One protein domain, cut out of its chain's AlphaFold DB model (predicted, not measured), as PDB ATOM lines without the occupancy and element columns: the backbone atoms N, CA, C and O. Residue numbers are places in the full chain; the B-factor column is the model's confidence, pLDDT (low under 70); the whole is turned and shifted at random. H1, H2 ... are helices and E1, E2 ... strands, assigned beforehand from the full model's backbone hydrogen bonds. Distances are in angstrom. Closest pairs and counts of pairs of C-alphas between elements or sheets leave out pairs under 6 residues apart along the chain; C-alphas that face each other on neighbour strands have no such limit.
ATOM      1  N   SER A 144     221.856 200.127 237.353       59.66
ATOM      2  CA  SER A 144     223.094 199.345 237.309       59.66
ATOM      3  C   SER A 144     223.885 199.514 236.016       59.66
ATOM      4  O   SER A 144     225.060 199.811 236.107       59.66
ATOM      5  N   SER A 145     223.291 199.434 234.815       66.06
ATOM      6  CA  SER A 145     224.095 199.383 233.570       66.06
ATOM      7  C   SER A 145     225.006 200.609 233.368       66.06
ATOM      8  O   SER A 145     226.146 200.481 232.927       66.06
ATOM      9  N   ALA A 146     224.532 201.804 233.738       74.38
ATOM     10  CA  ALA A 146     225.325 203.032 233.647       74.38
ATOM     11  C   ALA A 146     226.433 203.095 234.715       74.38
ATOM     12  O   ALA A 146     227.517 203.616 234.459       74.38
ATOM     13  N   ILE A 147     226.168 202.548 235.903       82.00
ATOM     14  CA  ILE A 147     227.136 202.450 237.000       82.00
ATOM     15  C   ILE A 147     228.192 201.382 236.665       82.00
ATOM     16  O   ILE A 147     229.387 201.653 236.734       82.00
ATOM     17  N   ASP A 148     227.761 200.214 236.194       83.38
ATOM     18  CA  ASP A 148     228.599 199.102 235.737       83.38
ATOM     19  C   ASP A 148     229.501 199.527 234.570       83.38
ATOM     20  O   ASP A 148     230.670 199.148 234.502       83.38
ATOM     21  N   TYR A 149     228.980 200.356 233.659       85.62
ATOM     22  CA  TYR A 149     229.769 200.970 232.594       85.62
ATOM     23  C   TYR A 149     230.907 201.830 233.153       85.62
ATOM     24  O   TYR A 149     232.045 201.680 232.711       85.62
ATOM     25  N   LYS A 150     230.627 202.683 234.147       87.69
ATOM     26  CA  LYS A 150     231.644 203.529 234.791       87.69
ATOM     27  C   LYS A 150     232.708 202.690 235.508       87.69
ATOM     28  O   LYS A 150     233.890 202.986 235.354       87.69
ATOM     29  N   TYR A 151     232.320 201.618 236.204       87.12
ATOM     30  CA  TYR A 151     233.271 200.685 236.827       87.12
ATOM     31  C   TYR A 151     234.169 199.991 235.804       87.12
ATOM     32  O   TYR A 151     235.384 199.951 235.969       87.12
ATOM     33  N   ARG A 152     233.597 199.523 234.692       88.00
ATOM     34  CA  ARG A 152     234.396 198.967 233.596       88.00
ATOM     35  C   ARG A 152     235.366 199.988 233.008       88.00
ATOM     36  O   ARG A 152     236.504 199.639 232.715       88.00
ATOM     37  N   LEU A 153     234.920 201.231 232.821       88.44
ATOM     38  CA  LEU A 153     235.766 202.298 232.292       88.44
ATOM     39  C   LEU A 153     236.931 202.591 233.243       88.44
ATOM     40  O   LEU A 153     238.057 202.729 232.774       88.44
ATOM     41  N   LYS A 154     236.676 202.604 234.559       89.62
ATOM     42  CA  LYS A 154     237.694 202.766 235.610       89.62
ATOM     43  C   LYS A 154     238.799 201.707 235.506       89.62
ATOM     44  O   LYS A 154     239.965 202.045 235.671       89.62
ATOM     45  N   GLU A 155     238.457 200.461 235.179       89.62
ATOM     46  CA  GLU A 155     239.431 199.370 235.016       89.62
ATOM     47  C   GLU A 155     240.209 199.432 233.692       89.62
ATOM     48  O   GLU A 155     241.397 199.118 233.658       89.62
ATOM     49  N   THR A 156     239.556 199.802 232.585       92.62
ATOM     50  CA  THR A 156     240.188 199.756 231.255       92.62
ATOM     51  C   THR A 156     240.922 201.038 230.877       92.62
ATOM     52  O   THR A 156     241.955 200.976 230.212       92.62
ATOM     53  N   ASN A 157     240.365 202.200 231.228       92.19
ATOM     54  CA  ASN A 157     240.856 203.503 230.793       92.19
ATOM     55  C   ASN A 157     240.478 204.605 231.794       92.19
ATOM     56  O   ASN A 157     239.436 205.254 231.686       92.19
ATOM     57  N   GLU A 158     241.385 204.866 232.733       91.88
ATOM     58  CA  GLU A 158     241.209 205.876 233.779       91.88
ATOM     59  C   GLU A 158     240.964 207.289 233.215       91.88
ATOM     60  O   GLU A 158     240.170 208.058 233.762       91.88
ATOM     61  N   ARG A 159     241.594 207.641 232.084       92.88
ATOM     62  CA  ARG A 159     241.426 208.966 231.467       92.88
ATOM     63  C   ARG A 159     240.016 209.150 230.911       92.88
ATOM     64  O   ARG A 159     239.421 210.210 231.101       92.88
ATOM     65  N   GLU A 160     239.494 208.148 230.208       91.56
ATOM     66  CA  GLU A 160     238.113 208.171 229.707       91.56
ATOM     67  C   GLU A 160     237.105 208.129 230.855       91.56
ATOM     68  O   GLU A 160     236.126 208.870 230.825       91.56
ATOM     69  N   PHE A 161     237.383 207.346 231.902       93.12
ATOM     70  CA  PHE A 161     236.600 207.338 233.137       93.12
ATOM     71  C   PHE A 161     236.477 208.734 233.747       93.12
ATOM     72  O   PHE A 161     235.362 209.209 233.963       93.12
ATOM     73  N   PHE A 162     237.597 209.428 233.956       93.00
ATOM     74  CA  PHE A 162     237.579 210.770 234.531       93.00
ATOM     75  C   PHE A 162     236.797 211.767 233.663       93.00
ATOM     76  O   PHE A 162     235.993 212.544 234.179       93.00
ATOM     77  N   LEU A 163     236.983 211.726 232.339       93.12
ATOM     78  CA  LEU A 163     236.246 212.588 231.412       93.12
ATOM     79  C   LEU A 163     234.738 212.323 231.447       93.12
ATOM     80  O   LEU A 163     233.958 213.274 231.390       93.12
ATOM     81  N   GLU A 164     234.324 211.065 231.584       91.00
ATOM     82  CA  GLU A 164     232.912 210.712 231.720       91.00
ATOM     83  C   GLU A 164     232.318 211.254 233.031       91.00
ATOM     84  O   GLU A 164     231.216 211.802 233.014       91.00
ATOM     85  N   LEU A 165     233.054 211.195 234.150       92.25
ATOM     86  CA  LEU A 165     232.608 211.803 235.414       92.25
ATOM     87  C   LEU A 165     232.456 213.326 235.296       92.25
ATOM     88  O   LEU A 165     231.456 213.885 235.746       92.25
ATOM     89  N   VAL A 166     233.425 214.004 234.669       92.06
ATOM     90  CA  VAL A 166     233.376 215.460 234.446       92.06
ATOM     91  C   VAL A 166     232.189 215.827 233.560       92.06
ATOM     92  O   VAL A 166     231.442 216.755 233.875       92.06
ATOM     93  N   LYS A 167     231.978 215.087 232.470       90.88
ATOM     94  CA  LYS A 167     230.862 215.295 231.543       90.88
ATOM     95  C   LYS A 167     229.505 215.122 232.222       90.88
ATOM     96  O   LYS A 167     228.585 215.881 231.923       90.88
ATOM     97  N   ASP A 168     229.388 214.150 233.122       89.56
ATOM     98  CA  ASP A 168     228.144 213.867 233.835       89.56
ATOM     99  C   ASP A 168     227.736 215.014 234.772       89.56
ATOM    100  O   ASP A 168     226.549 215.274 234.909       89.56
ATOM    101  N   VAL A 169     228.704 215.738 235.351       92.19
ATOM    102  CA  VAL A 169     228.472 216.878 236.266       92.19
ATOM    103  C   VAL A 169     228.349 218.217 235.522       92.19
ATOM    104  O   VAL A 169     227.658 219.121 235.977       92.19
ATOM    105  N   SER A 170     229.008 218.374 234.369       91.06
ATOM    106  CA  SER A 170     229.163 219.685 233.706       91.06
ATOM    107  C   SER A 170     227.889 220.240 233.056       91.06
ATOM    108  O   SER A 170     227.833 221.430 232.762       91.06
ATOM    109  N   ASN A 171     226.880 219.402 232.803       85.81
ATOM    110  CA  ASN A 171     225.678 219.791 232.057       85.81
ATOM    111  C   ASN A 171     224.446 220.052 232.945       85.81
ATOM    112  O   ASN A 171     223.379 220.359 232.411       85.81
ATOM    113  N   ASP A 172     224.562 219.939 234.272       89.31
ATOM    114  CA  ASP A 172     223.428 220.131 235.182       89.31
ATOM    115  C   ASP A 172     223.423 221.516 235.823       89.31
ATOM    116  O   ASP A 172     224.354 221.913 236.519       89.31
ATOM    117  N   LEU A 173     222.315 222.233 235.625       88.50
ATOM    118  CA  LEU A 173     222.061 223.537 236.244       88.50
ATOM    119  C   LEU A 173     221.270 223.427 237.557       88.50
ATOM    120  O   LEU A 173     221.271 224.355 238.360       88.50
ATOM    121  N   ASP A 174     220.578 222.306 237.780       87.81
ATOM    122  CA  ASP A 174     219.814 222.074 239.005       87.81
ATOM    123  C   ASP A 174     220.726 221.543 240.113       87.81
ATOM    124  O   ASP A 174     221.222 220.420 240.040       87.81
ATOM    125  N   MET A 175     220.879 222.334 241.177       87.00
ATOM    126  CA  MET A 175     221.678 222.000 242.357       87.00
ATOM    127  C   MET A 175     221.335 220.639 242.968       87.00
ATOM    128  O   MET A 175     222.235 219.966 243.465       87.00
ATOM    129  N   THR A 176     220.067 220.219 242.953       84.38
ATOM    130  CA  THR A 176     219.659 218.948 243.575       84.38
ATOM    131  C   THR A 176     220.141 217.761 242.746       84.38
ATOM    132  O   THR A 176     220.780 216.851 243.278       84.38
ATOM    133  N   ASN A 177     219.896 217.797 241.435       85.88
ATOM    134  CA  ASN A 177     220.370 216.773 240.504       85.88
ATOM    135  C   ASN A 177     221.898 216.763 240.380       85.88
ATOM    136  O   ASN A 177     222.507 215.694 240.403       85.88
ATOM    137  N   LEU A 178     222.520 217.941 240.322       90.50
ATOM    138  CA  LEU A 178     223.970 218.101 240.304       90.50
ATOM    139  C   LEU A 178     224.605 217.472 241.551       90.50
ATOM    140  O   LEU A 178     225.510 216.650 241.439       90.50
ATOM    141  N   SER A 179     224.086 217.797 242.739       89.69
ATOM    142  CA  SER A 179     224.557 217.237 244.012       89.69
ATOM    143  C   SER A 179     224.445 215.714 244.044       89.69
ATOM    144  O   SER A 179     225.370 215.041 244.493       89.69
ATOM    145  N   TYR A 180     223.340 215.160 243.534       87.69
ATOM    146  CA  TYR A 180     223.159 213.714 243.419       87.69
ATOM    147  C   TYR A 180     224.200 213.075 242.495       87.69
ATOM    148  O   TYR A 180     224.853 212.108 242.881       87.69
ATOM    149  N   LYS A 181     224.411 213.632 241.300       89.44
ATOM    150  CA  LYS A 181     225.393 213.113 240.339       89.44
ATOM    151  C   LYS A 181     226.824 213.202 240.849       89.44
ATOM    152  O   LYS A 181     227.567 212.232 240.715       89.44
ATOM    153  N   ILE A 182     227.196 214.318 241.483       92.00
ATOM    154  CA  ILE A 182     228.491 214.465 242.162       92.00
ATOM    155  C   ILE A 182     228.667 213.329 243.169       92.00
ATOM    156  O   ILE A 182     229.702 212.669 243.172       92.00
ATOM    157  N   LEU A 183     227.647 213.068 243.985       90.06
ATOM    158  CA  LEU A 183     227.720 212.063 245.035       90.06
ATOM    159  C   LEU A 183     227.898 210.648 244.473       90.06
ATOM    160  O   LEU A 183     228.782 209.924 244.923       90.06
ATOM    161  N   ILE A 184     227.132 210.285 243.440       88.50
ATOM    162  CA  ILE A 184     227.278 208.998 242.747       88.50
ATOM    163  C   ILE A 184     228.672 208.861 242.122       88.50
ATOM    164  O   ILE A 184     229.320 207.830 242.287       88.50
ATOM    165  N   ASN A 185     229.162 209.904 241.449       91.62
ATOM    166  CA  ASN A 185     230.483 209.895 240.819       91.62
ATOM    167  C   ASN A 185     231.609 209.742 241.845       91.62
ATOM    168  O   ASN A 185     232.526 208.954 241.624       91.62
ATOM    169  N   VAL A 186     231.518 210.436 242.983       92.31
ATOM    170  CA  VAL A 186     232.482 210.319 244.086       92.31
ATOM    171  C   VAL A 186     232.426 208.936 244.734       92.31
ATOM    172  O   VAL A 186     233.482 208.363 244.988       92.31
ATOM    173  N   CYS A 187     231.238 208.361 244.953       89.50
ATOM    174  CA  CYS A 187     231.140 207.013 245.516       89.50
ATOM    175  C   CYS A 187     231.816 205.965 244.614       89.50
ATOM    176  O   CYS A 187     232.538 205.115 245.123       89.50
ATOM    177  N   ILE A 188     231.645 206.051 243.287       89.81
ATOM    178  CA  ILE A 188     232.317 205.156 242.321       89.81
ATOM    179  C   ILE A 188     233.832 205.414 242.290       89.81
ATOM    180  O   ILE A 188     234.637 204.488 242.187       89.81
ATOM    181  N   LEU A 189     234.246 206.681 242.375       91.00
ATOM    182  CA  LEU A 189     235.660 207.054 242.355       91.00
ATOM    183  C   LEU A 189     236.408 206.489 243.571       91.00
ATOM    184  O   LEU A 189     237.500 205.953 243.403       91.00
ATOM    185  N   VAL A 190     235.807 206.568 244.761       90.12
ATOM    186  CA  VAL A 190     236.420 206.178 246.047       90.12
ATOM    187  C   VAL A 190     236.084 204.732 246.463       90.12
ATOM    188  O   VAL A 190     236.605 204.255 247.464       90.12
ATOM    189  N   ASP A 191     235.241 204.020 245.709       88.94
ATOM    190  CA  ASP A 191     234.702 202.695 246.076       88.94
ATOM    191  C   ASP A 191     234.019 202.698 247.461       88.94
ATOM    192  O   ASP A 191     234.188 201.794 248.281       88.94
ATOM    193  N   ALA A 192     233.243 203.749 247.738       88.38
ATOM    194  CA  ALA A 192     232.515 203.909 248.994       88.38
ATOM    195  C   ALA A 192     231.110 203.280 248.925       88.38
ATOM    196  O   ALA A 192     230.410 203.410 247.921       88.38
ATOM    197  N   ASP A 193     230.664 202.658 250.023       85.69
ATOM    198  CA  ASP A 193     229.306 202.087 250.143       85.69
ATOM    199  C   ASP A 193     228.227 203.184 250.198       85.69
ATOM    200  O   ASP A 193     227.193 203.121 249.529       85.69
ATOM    201  N   ARG A 194     228.495 204.231 250.987       85.69
ATOM    202  CA  ARG A 194     227.579 205.345 251.246       85.69
ATOM    203  C   ARG A 194     228.333 206.658 251.207       85.69
ATOM    204  O   ARG A 194     229.432 206.764 251.749       85.69
ATOM    205  N   CYS A 195     227.702 207.677 250.640       87.50
ATOM    206  CA  CYS A 195     228.223 209.035 250.655       87.50
ATOM    207  C   CYS A 195     227.125 210.022 251.073       87.50
ATOM    208  O   CYS A 195     225.927 209.756 250.973       87.50
ATOM    209  N   SER A 196     227.525 211.183 251.581       89.25
ATOM    210  CA  SER A 196     226.618 212.294 251.896       89.25
ATOM    211  C   SER A 196     227.272 213.611 251.505       89.25
ATOM    212  O   SER A 196     228.488 213.750 251.634       89.25
ATOM    213  N   LEU A 197     226.476 214.571 251.031       89.12
ATOM    214  CA  LEU A 197     226.964 215.892 250.629       89.12
ATOM    215  C   LEU A 197     226.348 216.975 251.509       89.12
ATOM    216  O   LEU A 197     225.129 217.025 251.665       89.12
ATOM    217  N   PHE A 198     227.186 217.861 252.047       90.25
ATOM    218  CA  PHE A 198     226.773 218.998 252.868       90.25
ATOM    219  C   PHE A 198     227.175 220.299 252.177       90.25
ATOM    220  O   PHE A 198     228.313 220.453 251.738       90.25
ATOM    221  N   LEU A 199     226.240 221.238 252.101       90.25
ATOM    222  CA  LEU A 199     226.450 222.586 251.595       90.25
ATOM    223  C   LEU A 199     226.583 223.549 252.773       90.25
ATOM    224  O   LEU A 199     225.909 223.400 253.792       90.25
ATOM    225  N   VAL A 200     227.458 224.539 252.641       91.00
ATOM    226  CA  VAL A 200     227.572 225.616 253.626       91.00
ATOM    227  C   VAL A 200     226.519 226.667 253.302       91.00
ATOM    228  O   VAL A 200     226.526 227.236 252.212       91.00
ATOM    229  N   GLU A 201     225.644 226.948 254.258       89.06
ATOM    230  CA  GLU A 201     224.610 227.970 254.152       89.06
ATOM    231  C   GLU A 201     224.738 228.992 255.288       89.06
ATOM    232  O   GLU A 201     225.235 228.694 256.378       89.06
ATOM    233  N   GLY A 202     224.292 230.220 255.029       87.50
ATOM    234  CA  GLY A 202     224.246 231.294 256.012       87.50
ATOM    235  C   GLY A 202     225.402 232.302 255.927       87.50
ATOM    236  O   GLY A 202     226.421 232.075 255.271       87.50
ATOM    237  N   PRO A 203     225.239 233.466 256.576       84.94
ATOM    238  CA  PRO A 203     226.232 234.533 256.575       84.94
ATOM    239  C   PRO A 203     227.463 234.165 257.418       84.94
ATOM    240  O   PRO A 203     227.399 233.309 258.298       84.94
ATOM    241  N   SER A 204     228.594 234.853 257.208       80.31
ATOM    242  CA  SER A 204     229.885 234.516 257.843       80.31
ATOM    243  C   SER A 204     229.861 234.387 259.373       80.31
ATOM    244  O   SER A 204     230.670 233.652 259.920       80.31
ATOM    245  N   HIS A 205     228.938 235.068 260.056       81.12
ATOM    246  CA  HIS A 205     228.785 235.037 261.515       81.12
ATOM    247  C   HIS A 205     227.867 233.911 262.032       81.12
ATOM    248  O   HIS A 205     227.809 233.682 263.237       81.12
ATOM    249  N   LYS A 206     227.142 233.209 261.151       83.56
ATOM    250  CA  LYS A 206     226.266 232.082 261.502       83.56
ATOM    251  C   LYS A 206     226.190 231.089 260.339       83.56
ATOM    252  O   LYS A 206     225.142 230.925 259.719       83.56
ATOM    253  N   ARG A 207     227.321 230.450 260.039       88.19
ATOM    254  CA  ARG A 207     227.384 229.381 259.037       88.19
ATOM    255  C   ARG A 207     226.762 228.103 259.594       88.19
ATOM    256  O   ARG A 207     226.953 227.763 260.762       88.19
ATOM    257  N   THR A 208     226.039 227.386 258.752       89.00
ATOM    258  CA  THR A 208     225.452 226.080 259.053       89.00
ATOM    259  C   THR A 208     225.691 225.142 257.886       89.00
ATOM    260  O   THR A 208     225.674 225.562 256.733       89.00
ATOM    261  N   LEU A 209     225.938 223.872 258.180       89.25
ATOM    262  CA  LEU A 209     226.059 222.829 257.173       89.25
ATOM    263  C   LEU A 209     224.688 222.217 256.950       89.25
ATOM    264  O   LEU A 209     224.017 221.839 257.906       89.25
ATOM    265  N   VAL A 210     224.291 222.124 255.695       88.12
ATOM    266  CA  VAL A 210     222.942 221.764 255.294       88.12
ATOM    267  C   VAL A 210     223.035 220.679 254.231       88.12
ATOM    268  O   VAL A 210     223.695 220.854 253.209       88.12
ATOM    269  N   SER A 211     222.408 219.530 254.470       85.75
ATOM    270  CA  SER A 211     222.393 218.418 253.520       85.75
ATOM    271  C   SER A 211     220.980 218.049 253.112       85.75
ATOM    272  O   SER A 211     220.149 217.696 253.945       85.75
ATOM    273  N   LYS A 212     220.748 218.076 251.797       80.94
ATOM    274  CA  LYS A 212     219.530 217.566 251.152       80.94
ATOM    275  C   LYS A 212     219.677 216.112 250.691       80.94
ATOM    276  O   LYS A 212     218.683 215.475 250.363       80.94
ATOM    277  N   LEU A 213     220.912 215.604 250.639       76.88
ATOM    278  CA  LEU A 213     221.262 214.254 250.200       76.88
ATOM    279  C   LEU A 213     222.139 213.592 251.262       76.88
ATOM    280  O   LEU A 213     223.368 213.733 251.261       76.88
ATOM    281  N   PHE A 214     221.477 212.879 252.165       77.94
ATOM    282  CA  PHE A 214     222.095 212.126 253.245       77.94
ATOM    283  C   PHE A 214     221.931 210.622 253.001       77.94
ATOM    284  O   PHE A 214     220.871 210.187 252.556       77.94
ATOM    285  N   ASP A 215     222.977 209.853 253.308       74.19
ATOM    286  CA  ASP A 215     223.013 208.385 253.227       74.19
ATOM    287  C   ASP A 215     222.681 207.807 251.835       74.19
ATOM    288  O   ASP A 215     221.863 206.900 251.680       74.19
ATOM    289  N   VAL A 216     223.311 208.352 250.789       76.94
ATOM    290  CA  VAL A 216     223.107 207.885 249.411       76.94
ATOM    291  C   VAL A 216     224.023 206.699 249.122       76.94
ATOM    292  O   VAL A 216     225.241 206.811 249.259       76.94
ATOM    293  N   HIS A 217     223.436 205.587 248.672       77.56
ATOM    294  CA  HIS A 217     224.149 204.384 248.234       77.56
ATOM    295  C   HIS A 217     223.924 204.101 246.738       77.56
ATOM    296  O   HIS A 217     222.886 204.458 246.169       77.56
ATOM    297  N   LEU A 218     224.868 203.398 246.097       66.75
ATOM    298  CA  LEU A 218     224.904 203.141 244.640       66.75
ATOM    299  C   LEU A 218     223.754 202.272 244.087       66.75
ATOM    300  O   LEU A 218     223.621 202.105 242.878       66.75
ATOM    301  N   GLY A 219     222.902 201.736 244.960       58.56
ATOM    302  CA  GLY A 219     221.713 200.953 244.599       58.56
ATOM    303  C   GLY A 219     220.386 201.652 244.890       58.56
ATOM    304  O   GLY A 219     219.328 201.093 244.597       58.56
ATOM    305  N   THR A 220     220.414 202.845 245.487       57.66
ATOM    306  CA  THR A 220     219.186 203.588 245.762       57.66
ATOM    307  C   THR A 220     218.692 204.166 244.448       57.66
ATOM    308  O   THR A 220     219.330 205.038 243.861       57.66
ATOM    309  N   THR A 221     217.519 203.745 243.991       49.12
ATOM    310  CA  THR A 221     216.704 204.559 243.090       49.12
ATOM    311  C   THR A 221     216.220 205.759 243.893       49.12
ATOM    312  O   THR A 221     215.072 205.811 244.334       49.12
ATOM    313  N   VAL A 222     217.107 206.731 244.135       49.38
ATOM    314  CA  VAL A 222     216.665 208.034 244.614       49.38
ATOM    315  C   VAL A 222     215.894 208.631 243.452       49.38
ATOM    316  O   VAL A 222     216.445 209.212 242.523       49.38
ATOM    317  N   ARG A 223     214.576 208.451 243.496       42.81
ATOM    318  CA  ARG A 223     213.682 209.457 242.961       42.81
ATOM    319  C   ARG A 223     214.060 210.709 243.752       42.81
ATOM    320  O   ARG A 223     213.855 210.679 244.969       42.81
ATOM    321  N   PRO A 224     214.684 211.743 243.149       44.38
ATOM    322  CA  PRO A 224     214.855 212.999 243.858       44.38
ATOM    323  C   PRO A 224     213.464 213.331 244.379       44.38
ATOM    324  O   PRO A 224     212.486 213.247 243.629       44.38
ATOM    325  N   SER A 225     213.332 213.532 245.686       39.50
ATOM    326  CA  SER A 225     212.053 213.855 246.305       39.50
ATOM    327  C   SER A 225     211.660 215.270 245.880       39.50
ATOM    328  O   SER A 225     211.641 216.192 246.678       39.50
ATOM    329  N   SER A 226     211.355 215.452 244.597       38.56
ATOM    330  CA  SER A 226     210.721 216.634 244.025       38.56
ATOM    331  C   SER A 226     209.231 216.672 244.367       38.56
ATOM    332  O   SER A 226     208.527 217.579 243.950       38.56
ATOM    333  N   SER A 227     208.724 215.695 245.120       38.50
ATOM    334  CA  SER A 227     207.364 215.712 245.632       38.50
ATOM    335  C   SER A 227     207.395 215.665 247.149       38.50
ATOM    336  O   SER A 227     207.982 214.741 247.708       38.50
ATOM    337  N   THR A 228     206.659 216.606 247.733       33.66
ATOM    338  CA  THR A 228     206.256 216.726 249.136       33.66
ATOM    339  C   THR A 228     207.311 217.323 250.066       33.66
ATOM    340  O   THR A 228     208.103 216.615 250.676       33.66
ATOM    341  N   LEU A 229     207.279 218.658 250.172       41.62
ATOM    342  CA  LEU A 229     206.901 219.350 251.410       41.62
ATOM    343  C   LEU A 229     207.346 218.595 252.685       41.62
ATOM    344  O   LEU A 229     206.733 217.584 253.021       41.62
ATOM    345  N   ASN A 230     208.368 219.130 253.371       42.41
ATOM    346  CA  ASN A 230     208.942 218.746 254.682       42.41
ATOM    347  C   ASN A 230     210.363 218.137 254.636       42.41
ATOM    348  O   ASN A 230     210.563 216.928 254.655       42.41
ATOM    349  N   SER A 231     211.350 219.037 254.596       53.03
ATOM    350  CA  SER A 231     212.601 219.041 255.378       53.03
ATOM    351  C   SER A 231     213.145 217.717 255.958       53.03
ATOM    352  O   SER A 231     213.322 217.608 257.171       53.03
ATOM    353  N   ASN A 232     213.565 216.765 255.124       54.69
ATOM    354  CA  ASN A 232     214.632 215.829 255.522       54.69
ATOM    355  C   ASN A 232     216.006 216.470 255.289       54.69
ATOM    356  O   ASN A 232     216.902 215.888 254.684       54.69
ATOM    357  N   GLU A 233     216.139 217.721 255.712       68.81
ATOM    358  CA  GLU A 233     217.368 218.474 255.582       68.81
ATOM    359  C   GLU A 233     218.172 218.287 256.865       68.81
ATOM    360  O   GLU A 233     217.763 218.716 257.944       68.81
ATOM    361  N   VAL A 234     219.303 217.592 256.760       80.94
ATOM    362  CA  VAL A 234     220.192 217.398 257.905       80.94
ATOM    363  C   VAL A 234     220.984 218.681 258.091       80.94
ATOM    364  O   VAL A 234     221.787 219.048 257.232       80.94
ATOM    365  N   GLN A 235     220.756 219.359 259.215       83.56
ATOM    366  CA  GLN A 235     221.469 220.580 259.569       83.56
ATOM    367  C   GLN A 235     222.469 220.318 260.692       83.56
ATOM    368  O   GLN A 235     222.127 219.770 261.741       83.56
ATOM    369  N   VAL A 236     223.713 220.741 260.481       84.19
ATOM    370  CA  VAL A 236     224.799 220.618 261.454       84.19
ATOM    371  C   VAL A 236     225.410 221.997 261.716       84.19
ATOM    372  O   VAL A 236     225.782 222.697 260.771       84.19
ATOM    373  N   PRO A 237     225.513 222.433 262.985       86.56
ATOM    374  CA  PRO A 237     226.153 223.702 263.317       86.56
ATOM    375  C   PRO A 237     227.642 223.717 262.949       86.56
ATOM    376  O   PRO A 237     228.321 222.694 263.040       86.56
ATOM    377  N   TRP A 238     228.163 224.895 262.608       87.25
ATOM    378  CA  TRP A 238     229.594 225.095 262.367       87.25
ATOM    379  C   TRP A 238     230.454 224.658 263.565       87.25
ATOM    380  O   TRP A 238     230.058 224.867 264.715       87.25
ATOM    381  N   GLY A 239     231.610 224.041 263.297       83.69
ATOM    382  CA  GLY A 239     232.561 223.592 264.324       83.69
ATOM    383  C   GLY A 239     232.091 222.413 265.190       83.69
ATOM    384  O   GLY A 239     232.771 222.037 266.141       83.69
TER     385      GLY A 239
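AT A GLANCE: This is residues 144 to 239 of the 271 residues of a protein of Salmo salar (UniProt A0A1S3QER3). H3 forms the middle of an elongated domain, packing on the twisted strands E1 and E2 and on H2, with H1 and H2 at one end and the E1-E2 turn at the other. The 96 printed residues hold three helices, then three strands in a meander, E1 E2 E3, each antiparallel to the one before. The class is mixed; the whole is only just loose, close to compact, radius of gyration of the C-alphas 15.2 A, spanning 47 by 30 by 26 A.

HOW THE PARTS SIT: H1, residues 144 to 156, touches H2, residues 158 to 170, through residues 150 to 154 alone, closest C-alphas Leu 153 and Phe 161, 5.2 A. H3, residues 175 to 190, is on the sheet at a height of 8.3 A, over E1, residues 194 to 201, and E2, residues 208 to 217. N 199 and O 210 are 2.8 A apart, within hydrogen-bond range.

IN THESE COORDINATES: H1 begins at C-alpha 144 (223.094, 199.345, 237.309); E3, residues 234 to 237, ends at C-alpha 237 (226.153, 223.702, 263.317).

THE WHOLE: The printed part has no cut. The link from E2 to E3 is long, with 16 residues; 18 printed residues have a pLDDT under 70, namely residues 144 to 145 and residues 218 to 233.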